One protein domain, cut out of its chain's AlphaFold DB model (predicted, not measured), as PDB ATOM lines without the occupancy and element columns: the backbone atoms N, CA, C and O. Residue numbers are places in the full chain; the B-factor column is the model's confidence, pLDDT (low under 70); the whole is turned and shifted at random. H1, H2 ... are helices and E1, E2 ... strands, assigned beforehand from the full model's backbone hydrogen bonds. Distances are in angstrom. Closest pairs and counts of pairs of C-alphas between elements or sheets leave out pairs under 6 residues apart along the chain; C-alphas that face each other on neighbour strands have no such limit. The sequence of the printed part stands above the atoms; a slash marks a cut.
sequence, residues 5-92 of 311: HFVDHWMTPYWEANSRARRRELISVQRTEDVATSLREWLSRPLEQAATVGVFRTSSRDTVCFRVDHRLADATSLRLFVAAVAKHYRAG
ATOM      1  N   HIS A   5     142.195 114.780 150.488       82.88
ATOM      2  CA  HIS A   5     143.347 114.638 151.374       82.88
ATOM      3  C   HIS A   5     142.879 114.353 152.799       82.88
ATOM      4  O   HIS A   5     141.743 114.650 153.188       82.88
ATOM      5  N   PHE A   6     143.747 113.713 153.577       83.12
ATOM      6  CA  PHE A   6     143.444 113.385 154.961       83.12
ATOM      7  C   PHE A   6     143.913 114.504 155.886       83.12
ATOM      8  O   PHE A   6     145.103 114.815 155.938       83.12
ATOM      9  N   VAL A   7     142.992 115.052 156.671       82.75
ATOM     10  CA  VAL A   7     143.278 116.070 157.679       82.75
ATOM     11  C   VAL A   7     143.470 115.382 159.033       82.75
ATOM     12  O   VAL A   7     142.513 114.864 159.617       82.75
ATOM     13  N   ASP A   8     144.704 115.388 159.556       80.44
ATOM     14  CA  ASP A   8     145.022 114.914 160.918       80.44
ATOM     15  C   ASP A   8     144.599 115.955 161.969       80.44
ATOM     16  O   ASP A   8     145.414 116.593 162.640       80.44
ATOM     17  N   HIS A   9     143.289 116.183 162.076       79.31
ATOM     18  CA  HIS A   9     142.726 117.117 163.041       79.31
ATOM     19  C   HIS A   9     142.831 116.553 164.466       79.31
ATOM     20  O   HIS A   9     142.471 115.404 164.732       79.31
ATOM     21  N   TRP A  10     143.267 117.388 165.415       76.62
ATOM     22  CA  TRP A  10     143.561 116.983 166.796       76.62
ATOM     23  C   TRP A  10     142.366 116.366 167.541       76.62
ATOM     24  O   TRP A  10     142.571 115.555 168.443       76.62
ATOM     25  N   MET A  11     141.139 116.753 167.177       74.19
ATOM     26  CA  MET A  11     139.902 116.247 167.783       74.19
ATOM     27  C   MET A  11     139.358 115.009 167.063       74.19
ATOM     28  O   MET A  11     139.066 113.993 167.686       74.19
ATOM     29  N   THR A  12     139.191 115.067 165.744       72.56
ATOM     30  CA  THR A  12     138.655 113.961 164.946       72.56
ATOM     31  C   THR A  12     139.205 114.098 163.539       72.56
ATOM     32  O   THR A  12     138.826 115.053 162.866       72.56
ATOM     33  N   PRO A  13     140.075 113.191 163.081       76.88
ATOM     34  CA  PRO A  13     140.578 113.265 161.725       76.88
ATOM     35  C   PRO A  13     139.467 112.988 160.705       76.88
ATOM     36  O   PRO A  13     138.524 112.239 160.978       76.88
ATOM     37  N   TYR A  14     139.580 113.578 159.520       78.56
ATOM     38  CA  TYR A  14     138.585 113.448 158.458       78.56
ATOM     39  C   TYR A  14     139.225 113.567 157.079       78.56
ATOM     40  O   TYR A  14     140.357 114.021 156.937       78.56
ATOM     41  N   TRP A  15     138.487 113.148 156.055       78.69
ATOM     42  CA  TRP A  15     138.862 113.437 154.679       78.69
ATOM     43  C   TRP A  15     138.177 114.707 154.206       78.69
ATOM     44  O   TRP A  15     136.963 114.870 154.381       78.69
ATOM     45  N   GLU A  16     138.957 115.562 153.571       80.62
ATOM     46  CA  GLU A  16     138.509 116.806 152.971       80.62
ATOM     47  C   GLU A  16     138.678 116.724 151.454       80.62
ATOM     48  O   GLU A  16     139.667 116.181 150.960       80.62
ATOM     49  N   ALA A  17     137.677 117.199 150.710       78.69
ATOM     50  CA  ALA A  17     137.780 117.287 149.258       78.69
ATOM     51  C   ALA A  17     138.835 118.336 148.905       78.69
ATOM     52  O   ALA A  17     138.831 119.429 149.474       78.69
ATOM     53  N   ASN A  18     139.722 118.033 147.962       76.06
ATOM     54  CA  ASN A  18     140.662 119.042 147.496       76.06
ATOM     55  C   ASN A  18     139.887 120.146 146.767       76.06
ATOM     56  O   ASN A  18     139.075 119.886 145.876       76.06
ATOM     57  N   SER A  19     140.132 121.402 147.146       76.50
ATOM     58  CA  SER A  19     139.647 122.538 146.366       76.50
ATOM     59  C   SER A  19     140.332 122.542 144.997       76.50
ATOM     60  O   SER A  19     141.447 122.036 144.857       76.50
ATOM     61  N   ARG A  20     139.705 123.145 143.974       67.25
ATOM     62  CA  ARG A  20     140.301 123.229 142.624       67.25
ATOM     63  C   ARG A  20     141.728 123.801 142.645       67.25
ATOM     64  O   ARG A  20     142.573 123.308 141.915       67.25
ATOM     65  N   ALA A  21     142.001 124.762 143.531       61.91
ATOM     66  CA  ALA A  21     143.317 125.379 143.712       61.91
ATOM     67  C   ALA A  21     144.367 124.471 144.391       61.91
ATOM     68  O   ALA A  21     145.554 124.766 144.336       61.91
ATOM     69  N   ARG A  22     143.950 123.379 145.046       63.31
ATOM     70  CA  ARG A  22     144.824 122.404 145.727       63.31
ATOM     71  C   ARG A  22     144.844 121.038 145.042       63.31
ATOM     72  O   ARG A  22     145.363 120.078 145.613       63.31
ATOM     73  N   ARG A  23     144.272 120.930 143.838       67.31
ATOM     74  CA  ARG A  23     144.331 119.709 143.036       67.31
ATOM     75  C   ARG A  23     145.777 119.422 142.670       67.31
ATOM     76  O   ARG A  23     146.335 120.077 141.798       67.31
ATOM     77  N   ARG A  24     146.379 118.452 143.357       70.00
ATOM     78  CA  ARG A  24     147.660 117.889 142.926       70.00
ATOM     79  C   ARG A  24     147.417 116.874 141.823       70.00
ATOM     80  O   ARG A  24     146.298 116.386 141.643       70.00
ATOM     81  N   GLU A  25     148.485 116.572 141.109       74.75
ATOM     82  CA  GLU A  25     148.481 115.612 140.021       74.75
ATOM     83  C   GLU A  25     148.081 114.220 140.541       74.75
ATOM     84  O   GLU A  25     148.811 113.583 141.297       74.75
ATOM     85  N   LEU A  26     146.883 113.761 140.163       78.81
ATOM     86  CA  LEU A  26     146.388 112.426 140.524       78.81
ATOM     87  C   LEU A  26     147.157 111.329 139.774       78.81
ATOM     88  O   LEU A  26     147.254 110.201 140.253       78.81
ATOM     89  N   ILE A  27     147.656 111.657 138.582       85.38
ATOM     90  CA  ILE A  27     148.305 110.736 137.656       85.38
ATOM     91  C   ILE A  27     149.713 111.254 137.393       85.38
ATOM     92  O   ILE A  27     149.861 112.265 136.727       85.38
ATOM     93  N   SER A  28     150.734 110.550 137.862       89.38
ATOM     94  CA  SER A  28     152.123 110.841 137.516       89.38
ATOM     95  C   SER A  28     152.578 109.905 136.402       89.38
ATOM     96  O   SER A  28     152.514 108.683 136.569       89.38
ATOM     97  N   VAL A  29     153.066 110.453 135.290       91.38
ATOM     98  CA  VAL A  29     153.643 109.668 134.190       91.38
ATOM     99  C   VAL A  29     155.163 109.784 134.234       91.38
ATOM    100  O   VAL A  29     155.707 110.878 134.127       91.38
ATOM    101  N   GLN A  30     155.853 108.655 134.364       94.00
ATOM    102  CA  GLN A  30     157.309 108.575 134.368       94.00
ATOM    103  C   GLN A  30     157.775 107.727 133.187       94.00
ATOM    104  O   GLN A  30     157.372 106.573 133.042       94.00
ATOM    105  N   ARG A  31     158.634 108.294 132.338       95.94
ATOM    106  CA  ARG A  31     159.348 107.532 131.306       95.94
ATOM    107  C   ARG A  31     160.608 106.950 131.933       95.94
ATOM    108  O   ARG A  31     161.400 107.701 132.496       95.94
ATOM    109  N   THR A  32     160.754 105.634 131.896       95.88
ATOM    110  CA  THR A  32     161.872 104.912 132.511       95.88
ATOM    111  C   THR A  32     162.009 103.543 131.862       95.88
ATOM    112  O   THR A  32     161.000 102.920 131.542       95.88
ATOM    113  N   GLU A  33     163.237 103.061 131.700       96.31
ATOM    114  CA  GLU A  33     163.490 101.663 131.329       96.31
ATOM    115  C   GLU A  33     163.658 100.773 132.581       96.31
ATOM    116  O   GLU A  33     163.341  99.585 132.541       96.31
ATOM    117  N   ASP A  34     164.033 101.345 133.737       95.75
ATOM    118  CA  ASP A  34     164.065 100.653 135.037       95.75
ATOM    119  C   ASP A  34     162.788 100.935 135.843       95.75
ATOM    120  O   ASP A  34     162.731 101.769 136.760       95.75
ATOM    121  N   VAL A  35     161.730 100.202 135.491       93.50
ATOM    122  CA  VAL A  35     160.429 100.276 136.171       93.50
ATOM    123  C   VAL A  35     160.546  99.907 137.649       93.50
ATOM    124  O   VAL A  35     159.859 100.507 138.472       93.50
ATOM    125  N   ALA A  36     161.394  98.943 138.016       90.44
ATOM    126  CA  ALA A  36     161.462  98.439 139.386       90.44
ATOM    127  C   ALA A  36     161.995  99.504 140.353       90.44
ATOM    128  O   ALA A  36     161.411  99.729 141.415       90.44
ATOM    129  N   THR A  37     163.073 100.194 139.980       91.31
ATOM    130  CA  THR A  37     163.636 101.277 140.798       91.31
ATOM    131  C   THR A  37     162.705 102.479 140.846       91.31
ATOM    132  O   THR A  37     162.369 102.935 141.939       91.31
ATOM    133  N   SER A  38     162.181 102.911 139.694       93.19
ATOM    134  CA  SER A  38     161.229 104.030 139.633       93.19
ATOM    135  C   SER A  38     159.965 103.761 140.458       93.19
ATOM    136  O   SER A  38     159.480 104.634 141.178       93.19
ATOM    137  N   LEU A  39     159.453 102.527 140.422       90.94
ATOM    138  CA  LEU A  39     158.312 102.112 141.230       90.94
ATOM    139  C   LEU A  39     158.636 102.142 142.728       90.94
ATOM    140  O   LEU A  39     157.830 102.652 143.504       90.94
ATOM    141  N   ARG A  40     159.801 101.635 143.156       89.25
ATOM    142  CA  ARG A  40     160.223 101.681 144.569       89.25
ATOM    143  C   ARG A  40     160.332 103.113 145.087       89.25
ATOM    144  O   ARG A  40     159.815 103.404 146.163       89.25
ATOM    145  N   GLU A  41     160.949 104.003 144.315       90.19
ATOM    146  CA  GLU A  41     161.048 105.429 144.647       90.19
ATOM    147  C   GLU A  41     159.678 106.101 144.724       90.19
ATOM    148  O   GLU A  41     159.415 106.922 145.599       90.19
ATOM    149  N   TRP A  42     158.770 105.757 143.817       91.44
ATOM    150  CA  TRP A  42     157.420 106.299 143.837       91.44
ATOM    151  C   TRP A  42     156.605 105.788 145.036       91.44
ATOM    152  O   TRP A  42     155.873 106.555 145.671       91.44
ATOM    153  N   LEU A  43     156.757 104.508 145.391       88.00
ATOM    154  CA  LEU A  43     156.109 103.896 146.553       88.00
ATOM    155  C   LEU A  43     156.646 104.439 147.886       88.00
ATOM    156  O   LEU A  43     155.881 104.501 148.852       88.00
ATOM    157  N   SER A  44     157.914 104.857 147.948       86.56
ATOM    158  CA  SER A  44     158.536 105.378 149.174       86.56
ATOM    159  C   SER A  44     158.113 106.809 149.526       86.56
ATOM    160  O   SER A  44     158.150 107.189 150.698       86.56
ATOM    161  N   ARG A  45     157.651 107.601 148.548       88.12
ATOM    162  CA  ARG A  45     157.106 108.954 148.785       88.12
ATOM    163  C   ARG A  45     155.918 108.888 149.748       88.12
ATOM    164  O   ARG A  45     155.199 107.899 149.710       88.12
ATOM    165  N   PRO A  46     155.624 109.887 150.588       84.06
ATOM    166  CA  PRO A  46     154.387 109.905 151.372       84.06
ATOM    167  C   PRO A  46     153.132 109.943 150.485       84.06
ATOM    168  O   PRO A  46     153.137 110.552 149.418       84.06
ATOM    169  N   LEU A  47     152.040 109.309 150.927       83.38
ATOM    170  CA  LEU A  47     150.747 109.414 150.247       83.38
ATOM    171  C   LEU A  47     149.992 110.618 150.820       83.38
ATOM    172  O   LEU A  47     149.473 110.555 151.932       83.38
ATOM    173  N   GLU A  48     149.960 111.721 150.077       82.19
ATOM    174  CA  GLU A  48     149.332 112.976 150.524       82.19
ATOM    175  C   GLU A  48     147.865 113.113 150.087       82.19
ATOM    176  O   GLU A  48     147.126 113.942 150.618       82.19
ATOM    177  N   GLN A  49     147.430 112.285 149.135       83.25
ATOM    178  CA  GLN A  49     146.061 112.228 148.623       83.25
ATOM    179  C   GLN A  49     145.410 110.873 148.918       83.25
ATOM    180  O   GLN A  49     146.071 109.900 149.252       83.25
ATOM    181  N   ALA A  50     144.094 110.793 148.768       81.00
ATOM    182  CA  ALA A  50     143.311 109.571 148.943       81.00
ATOM    183  C   ALA A  50     143.785 108.410 148.049       81.00
ATOM    184  O   ALA A  50     143.793 107.250 148.469       81.00
ATOM    185  N   ALA A  51     144.184 108.735 146.824       82.94
ATOM    186  CA  ALA A  51     144.825 107.820 145.899       82.94
ATOM    187  C   ALA A  51     145.731 108.593 144.940       82.94
ATOM    188  O   ALA A  51     145.517 109.780 144.715       82.94
ATOM    189  N   THR A  52     146.700 107.900 144.355       87.12
ATOM    190  CA  THR A  52     147.528 108.368 143.244       87.12
ATOM    191  C   THR A  52     147.724 107.233 142.239       87.12
ATOM    192  O   THR A  52     147.656 106.047 142.581       87.12
ATOM    193  N   VAL A  53     147.944 107.591 140.978       87.81
ATOM    194  CA  VAL A  53     148.189 106.657 139.876       87.81
ATOM    195  C   VAL A  53     149.562 106.948 139.290       87.81
ATOM    196  O   VAL A  53     149.841 108.075 138.899       87.81
ATOM    197  N   GLY A  54     150.425 105.941 139.238       91.06
ATOM    198  CA  GLY A  54     151.719 106.008 138.568       91.06
ATOM    199  C   GLY A  54     151.660 105.269 137.238       91.06
ATOM    200  O   GLY A  54     151.258 104.110 137.208       91.06
ATOM    201  N   VAL A  55     152.057 105.913 136.144       91.75
ATOM    202  CA  VAL A  55     152.239 105.264 134.840       91.75
ATOM    203  C   VAL A  55     153.726 105.257 134.518       91.75
ATOM    204  O   VAL A  55     154.308 106.309 134.276       91.75
ATOM    205  N   PHE A  56     154.333 104.075 134.517       94.69
ATOM    206  CA  PHE A  56     155.740 103.871 134.186       94.69
ATOM    207  C   PHE A  56     155.834 103.365 132.750       94.69
ATOM    208  O   PHE A  56     155.510 102.208 132.469       94.69
ATOM    209  N   ARG A  57     156.216 104.259 131.841       93.75
ATOM    210  CA  ARG A  57     156.302 103.995 130.405       93.75
ATOM    211  C   ARG A  57     157.719 103.593 130.028       93.75
ATOM    212  O   ARG A  57     158.640 104.390 130.195       93.75
ATOM    213  N   THR A  58     157.839 102.391 129.481       95.88
ATOM    214  CA  THR A  58     159.048 101.882 128.818       95.88
ATOM    215  C   THR A  58     158.873 101.966 127.304       95.88
ATOM    216  O   THR A  58     157.766 102.201 126.811       95.88
ATOM    217  N   SER A  59     159.940 101.704 126.560       94.81
ATOM    218  CA  SER A  59     159.908 101.521 125.104       94.81
ATOM    219  C   SER A  59     158.901 100.469 124.601       94.81
ATOM    220  O   SER A  59     158.379 100.612 123.498       94.81
ATOM    221  N   SER A  60     158.598  99.429 125.391       94.44
ATOM    222  CA  SER A  60     157.795  98.269 124.951       94.44
ATOM    223  C   SER A  60     156.444  98.109 125.654       94.44
ATOM    224  O   SER A  60     155.578  97.381 125.168       94.44
ATOM    225  N   ARG A  61     156.247  98.752 126.810       92.12
ATOM    226  CA  ARG A  61     155.027  98.618 127.621       92.12
ATOM    227  C   ARG A  61     154.824  99.763 128.609       92.12
ATOM    228  O   ARG A  61     155.783 100.348 129.115       92.12
ATOM    229  N   ASP A  62     153.565  99.968 128.981       88.50
ATOM    230  CA  ASP A  62     153.168 100.809 130.110       88.50
ATOM    231  C   ASP A  62     152.858  99.934 131.335       88.50
ATOM    232  O   ASP A  62     152.108  98.960 131.251       88.50
ATOM    233  N   THR A  63     153.407 100.294 132.496       90.50
ATOM    234  CA  THR A  63     153.033  99.711 133.793       90.50
ATOM    235  C   THR A  63     152.206 100.721 134.574       90.50
ATOM    236  O   THR A  63     152.699 101.791 134.925       90.50
ATOM    237  N   VAL A  64     150.951 100.382 134.869       87.94
ATOM    238  CA  VAL A  64     150.045 101.237 135.648       87.94
ATOM    239  C   VAL A  64     149.992 100.744 137.089       87.94
ATOM    240  O   VAL A  64     149.609  99.606 137.355       87.94
ATOM    241  N   CYS A  65     150.358 101.610 138.028       89.00
ATOM    242  CA  CYS A  65     150.315 101.351 139.457       89.00
ATOM    243  C   CYS A  65     149.273 102.246 140.129       89.00
ATOM    244  O   CYS A  65     149.246 103.457 139.919       89.00
ATOM    245  N   PHE A  66     148.438 101.653 140.979       86.69
ATOM    246  CA  PHE A  66     147.482 102.377 141.808       86.69
ATOM    247  C   PHE A  66     147.947 102.332 143.250       86.69
ATOM    248  O   PHE A  66     148.128 101.256 143.821       86.69
ATOM    249  N   ARG A  67     148.093 103.503 143.854       88.31
ATOM    250  CA  ARG A  67     148.412 103.632 145.265       88.31
ATOM    251  C   ARG A  67     147.247 104.290 145.965       88.31
ATOM    252  O   ARG A  67     146.850 105.398 145.631       88.31
ATOM    253  N   VAL A  68     146.693 103.582 146.933       85.56
ATOM    254  CA  VAL A  68     145.447 103.964 147.584       85.56
ATOM    255  C   VAL A  68     145.639 103.940 149.085       85.56
ATOM    256  O   VAL A  68     146.256 103.026 149.632       85.56
ATOM    257  N   ASP A  69     145.097 104.946 149.759       85.06
ATOM    258  CA  ASP A  69     145.098 104.976 151.206       85.06
ATOM    259  C   ASP A  69     144.181 103.881 151.757       85.06
ATOM    260  O   ASP A  69     142.981 103.852 151.481       85.06
ATOM    261  N   HIS A  70     144.723 102.992 152.587       82.69
ATOM    262  CA  HIS A  70     143.949 101.888 153.149       82.69
ATOM    263  C   HIS A  70     142.790 102.376 154.040       82.69
ATOM    264  O   HIS A  70     141.841 101.652 154.279       82.69
ATOM    265  N   ARG A  71     142.765 103.623 154.524       79.31
ATOM    266  CA  ARG A  71     141.589 104.164 155.240       79.31
ATOM    267  C   ARG A  71     140.371 104.342 154.324       79.31
ATOM    268  O   ARG A  71     139.271 104.584 154.819       79.31
ATOM    269  N   LEU A  72     140.580 104.269 153.016       77.06
ATOM    270  CA  LEU A  72     139.617 104.601 151.982       77.06
ATOM    271  C   LEU A  72     139.016 103.366 151.312       77.06
ATOM    272  O   LEU A  72     137.817 103.327 151.040       77.06
ATOM    273  N   ALA A  73     139.855 102.365 151.067       81.00
ATOM    274  CA  ALA A  73     139.489 101.166 150.340       81.00
ATOM    275  C   ALA A  73     140.208  99.945 150.899       81.00
ATOM    276  O   ALA A  73     141.387  99.998 151.246       81.00
ATOM    277  N   ASP A  74     139.477  98.841 150.950       86.25
ATOM    278  CA  ASP A  74     140.046  97.511 151.124       86.25
ATOM    279  C   ASP A  74     140.377  96.844 149.780       86.25
ATOM    280  O   ASP A  74     140.160  97.407 148.703       86.25
ATOM    281  N   ALA A  75     140.908  95.621 149.842       85.00
ATOM    282  CA  ALA A  75     141.273  94.843 148.663       85.00
ATOM    283  C   ALA A  75     140.090  94.607 147.706       85.00
ATOM    284  O   ALA A  75     140.267  94.657 146.487       85.00
ATOM    285  N   THR A  76     138.877  94.391 148.231       85.56
ATOM    286  CA  THR A  76     137.673  94.204 147.406       85.56
ATOM    287  C   THR A  76     137.338  95.488 146.653       85.56
ATOM    288  O   THR A  76     137.136  95.452 145.439       85.56
ATOM    289  N   SER A  77     137.339  96.628 147.345       82.88
ATOM    290  CA  SER A  77     137.150  97.945 146.736       82.88
ATOM    291  C   SER A  77     138.211  98.247 145.674       82.88
ATOM    292  O   SER A  77     137.864  98.667 144.570       82.88
ATOM    293  N   LEU A  78     139.484  97.945 145.947       83.88
ATOM    294  CA  LEU A  78     140.566  98.122 144.979       83.88
ATOM    295  C   LEU A  78     140.367  97.255 143.727       83.88
ATOM    296  O   LEU A  78     140.528  97.749 142.614       83.88
ATOM    297  N   ARG A  79     139.959  95.988 143.884       85.25
ATOM    298  CA  ARG A  79     139.654  95.092 142.756       85.25
ATOM    299  C   ARG A  79     138.550  95.662 141.867       85.25
ATOM    300  O   ARG A  79     138.700  95.673 140.647       85.25
ATOM    301  N   LEU A  80     137.455  96.136 142.466       81.25
ATOM    302  CA  LEU A  80     136.336  96.747 141.739       81.25
ATOM    303  C   LEU A  80     136.777  98.011 140.997       81.25
ATOM    304  O   LEU A  80     136.420  98.208 139.838       81.25
ATOM    305  N   PHE A  81     137.596  98.836 141.645       78.56
ATOM    306  CA  PHE A  81     138.146 100.043 141.045       78.56
ATOM    307  C   PHE A  81     139.049  99.733 139.845       78.56
ATOM    308  O   PHE A  81     138.826 100.270 138.763       78.56
ATOM    309  N   VAL A  82     140.020  98.829 139.996       79.75
ATOM    310  CA  VAL A  82     140.919  98.431 138.901       79.75
ATOM    311  C   VAL A  82     140.127  97.826 137.740       79.75
ATOM    312  O   VAL A  82     140.387  98.161 136.586       79.75
ATOM    313  N   ALA A  83     139.119  96.994 138.025       81.12
ATOM    314  CA  ALA A  83     138.240  96.439 136.998       81.12
ATOM    315  C   ALA A  83     137.456  97.530 136.248       81.12
ATOM    316  O   ALA A  83     137.356  97.480 135.021       81.12
ATOM    317  N   ALA A  84     136.941  98.538 136.958       77.75
ATOM    318  CA  ALA A  84     136.257  99.674 136.348       77.75
ATOM    319  C   ALA A  84     137.205 100.498 135.464       77.75
ATOM    320  O   ALA A  84     136.869 100.788 134.316       77.75
ATOM    321  N   VAL A  85     138.409 100.819 135.951       76.81
ATOM    322  CA  VAL A  85     139.418 101.545 135.164       76.81
ATOM    323  C   VAL A  85     139.789 100.759 133.908       76.81
ATOM    324  O   VAL A  85     139.769 101.320 132.817       76.81
ATOM    325  N   ALA A  86     140.050  99.456 134.033       78.25
ATOM    326  CA  ALA A  86     140.367  98.600 132.894       78.25
ATOM    327  C   ALA A  86     139.226  98.554 131.865       78.25
ATOM    328  O   ALA A  86     139.479  98.633 130.663       78.25
ATOM    329  N   LYS A  87     137.968  98.467 132.320       79.38
ATOM    330  CA  LYS A  87     136.784  98.496 131.449       79.38
ATOM    331  C   LYS A  87     136.694  99.808 130.668       79.38
ATOM    332  O   LYS A  87     136.515  99.772 129.454       79.38
ATOM    333  N   HIS A  88     136.834 100.948 131.343       77.44
ATOM    334  CA  HIS A  88     136.743 102.264 130.705       77.44
ATOM    335  C   HIS A  88     137.908 102.540 129.759       77.44
ATOM    336  O   HIS A  88     137.680 103.013 128.648       77.44
ATOM    337  N   TYR A  89     139.122 102.158 130.161       73.75
ATOM    338  CA  TYR A  89     140.310 102.250 129.322       73.75
ATOM    339  C   TYR A  89     140.133 101.471 128.014       73.75
ATOM    340  O   TYR A  89     140.330 102.027 126.939       73.75
ATOM    341  N   ARG A  90     139.673 100.213 128.086       76.69
ATOM    342  CA  ARG A  90     139.412  99.388 126.892       76.69
ATOM    343  C   ARG A  90     138.301  99.942 126.007       76.69
ATOM    344  O   ARG A  90     138.374  99.811 124.794       76.69
ATOM    345  N   ALA A  91     137.270 100.531 126.607       82.69
ATOM    346  CA  ALA A  91     136.134 101.085 125.880       82.69
ATOM    347  C   ALA A  91     136.398 102.485 125.293       82.69
ATOM    348  O   ALA A  91     135.511 103.024 124.639       82.69
ATOM    349  N   GLY A  92     137.549 103.113 125.581       81.12
ATOM    350  CA  GLY A  92     137.821 104.504 125.198       81.12
ATOM    351  C   GLY A  92     136.795 105.500 125.755       81.12
ATOM    352  O   GLY A  92     136.619 106.583 125.206       81.12
TER     353      GLY A  92
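Overview. This is residues 5 to 92 of the 311 residues of an uncharacterized protein of Planctomycetales bacterium 12-60-4 (UniProt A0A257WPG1). What is seen first? A small three-stranded sheet, E3 E4 E5, has H1 packed over one face; the hairpin E1 E2 sits off beyond one end of the sheet, and H2 only grazes the sheet near E5, its residues 83 to 91 sticking out. What is it made of? The printed part has 88 residues with two named helices and five named strands, in the order E1 E2 E3 H1 E4 E5 H2; sheet E3 E4 E5 is mixed, E1 E2 antiparallel, the class mixed. How spread out is it? It is only just loose, close to compact, with a radius of gyration of the C-alphas of 14.9 A, and elongated, spanning 50 by 28 by 27 A.

Along the chain. Where do the strands run? E1 is residues 5 to 7, from C-alpha 5 at (143.347, 114.638, 151.374), E2 14 to 17, E3 27 to 31, E4 51 to 57, 19.7 A long, and E5 62 to 68, 19.4 A. Where are the helices? H1 is residues 35 to 44, 14.1 A, and H2 75 to 91, 24.2 A, ending at C-alpha 91 (136.134, 101.085, 125.880).

Arrangement. How do the strands pair? In hairpin E1 E2, N 7 and O 14 are 2.8 A apart; in parallel E3 and E4, N 28 and O 53, 2.8 A; in hairpin E4 E5, N 54 and O 65, 2.8 A. Where is H1? E3, H1, E4 form a strand-helix-strand unit, parallel neighbour strands joined through a helix, with a right-handed crossover. In two layers, a helix on one face of a sheet, H1 runs along the strands at a height over the sheet of 9.3 A; its closest C-alphas to E4, Val 35 and Phe 56, are 6.2 A apart. And H2? It only grazes the sheet, with residues 78 to 82; H1 and H2 are apart, and in both every O i to N i+4 pair is within hydrogen-bond range.

Size, cuts and confidence. How far does it reach? The two C-alphas farthest apart, Met 11 and Ser 60, are 49.8 A apart. Is it unbroken and confident? The printed part has no cut and no long link; its mean pLDDT is 83.8, with residues 20 to 23 under 70.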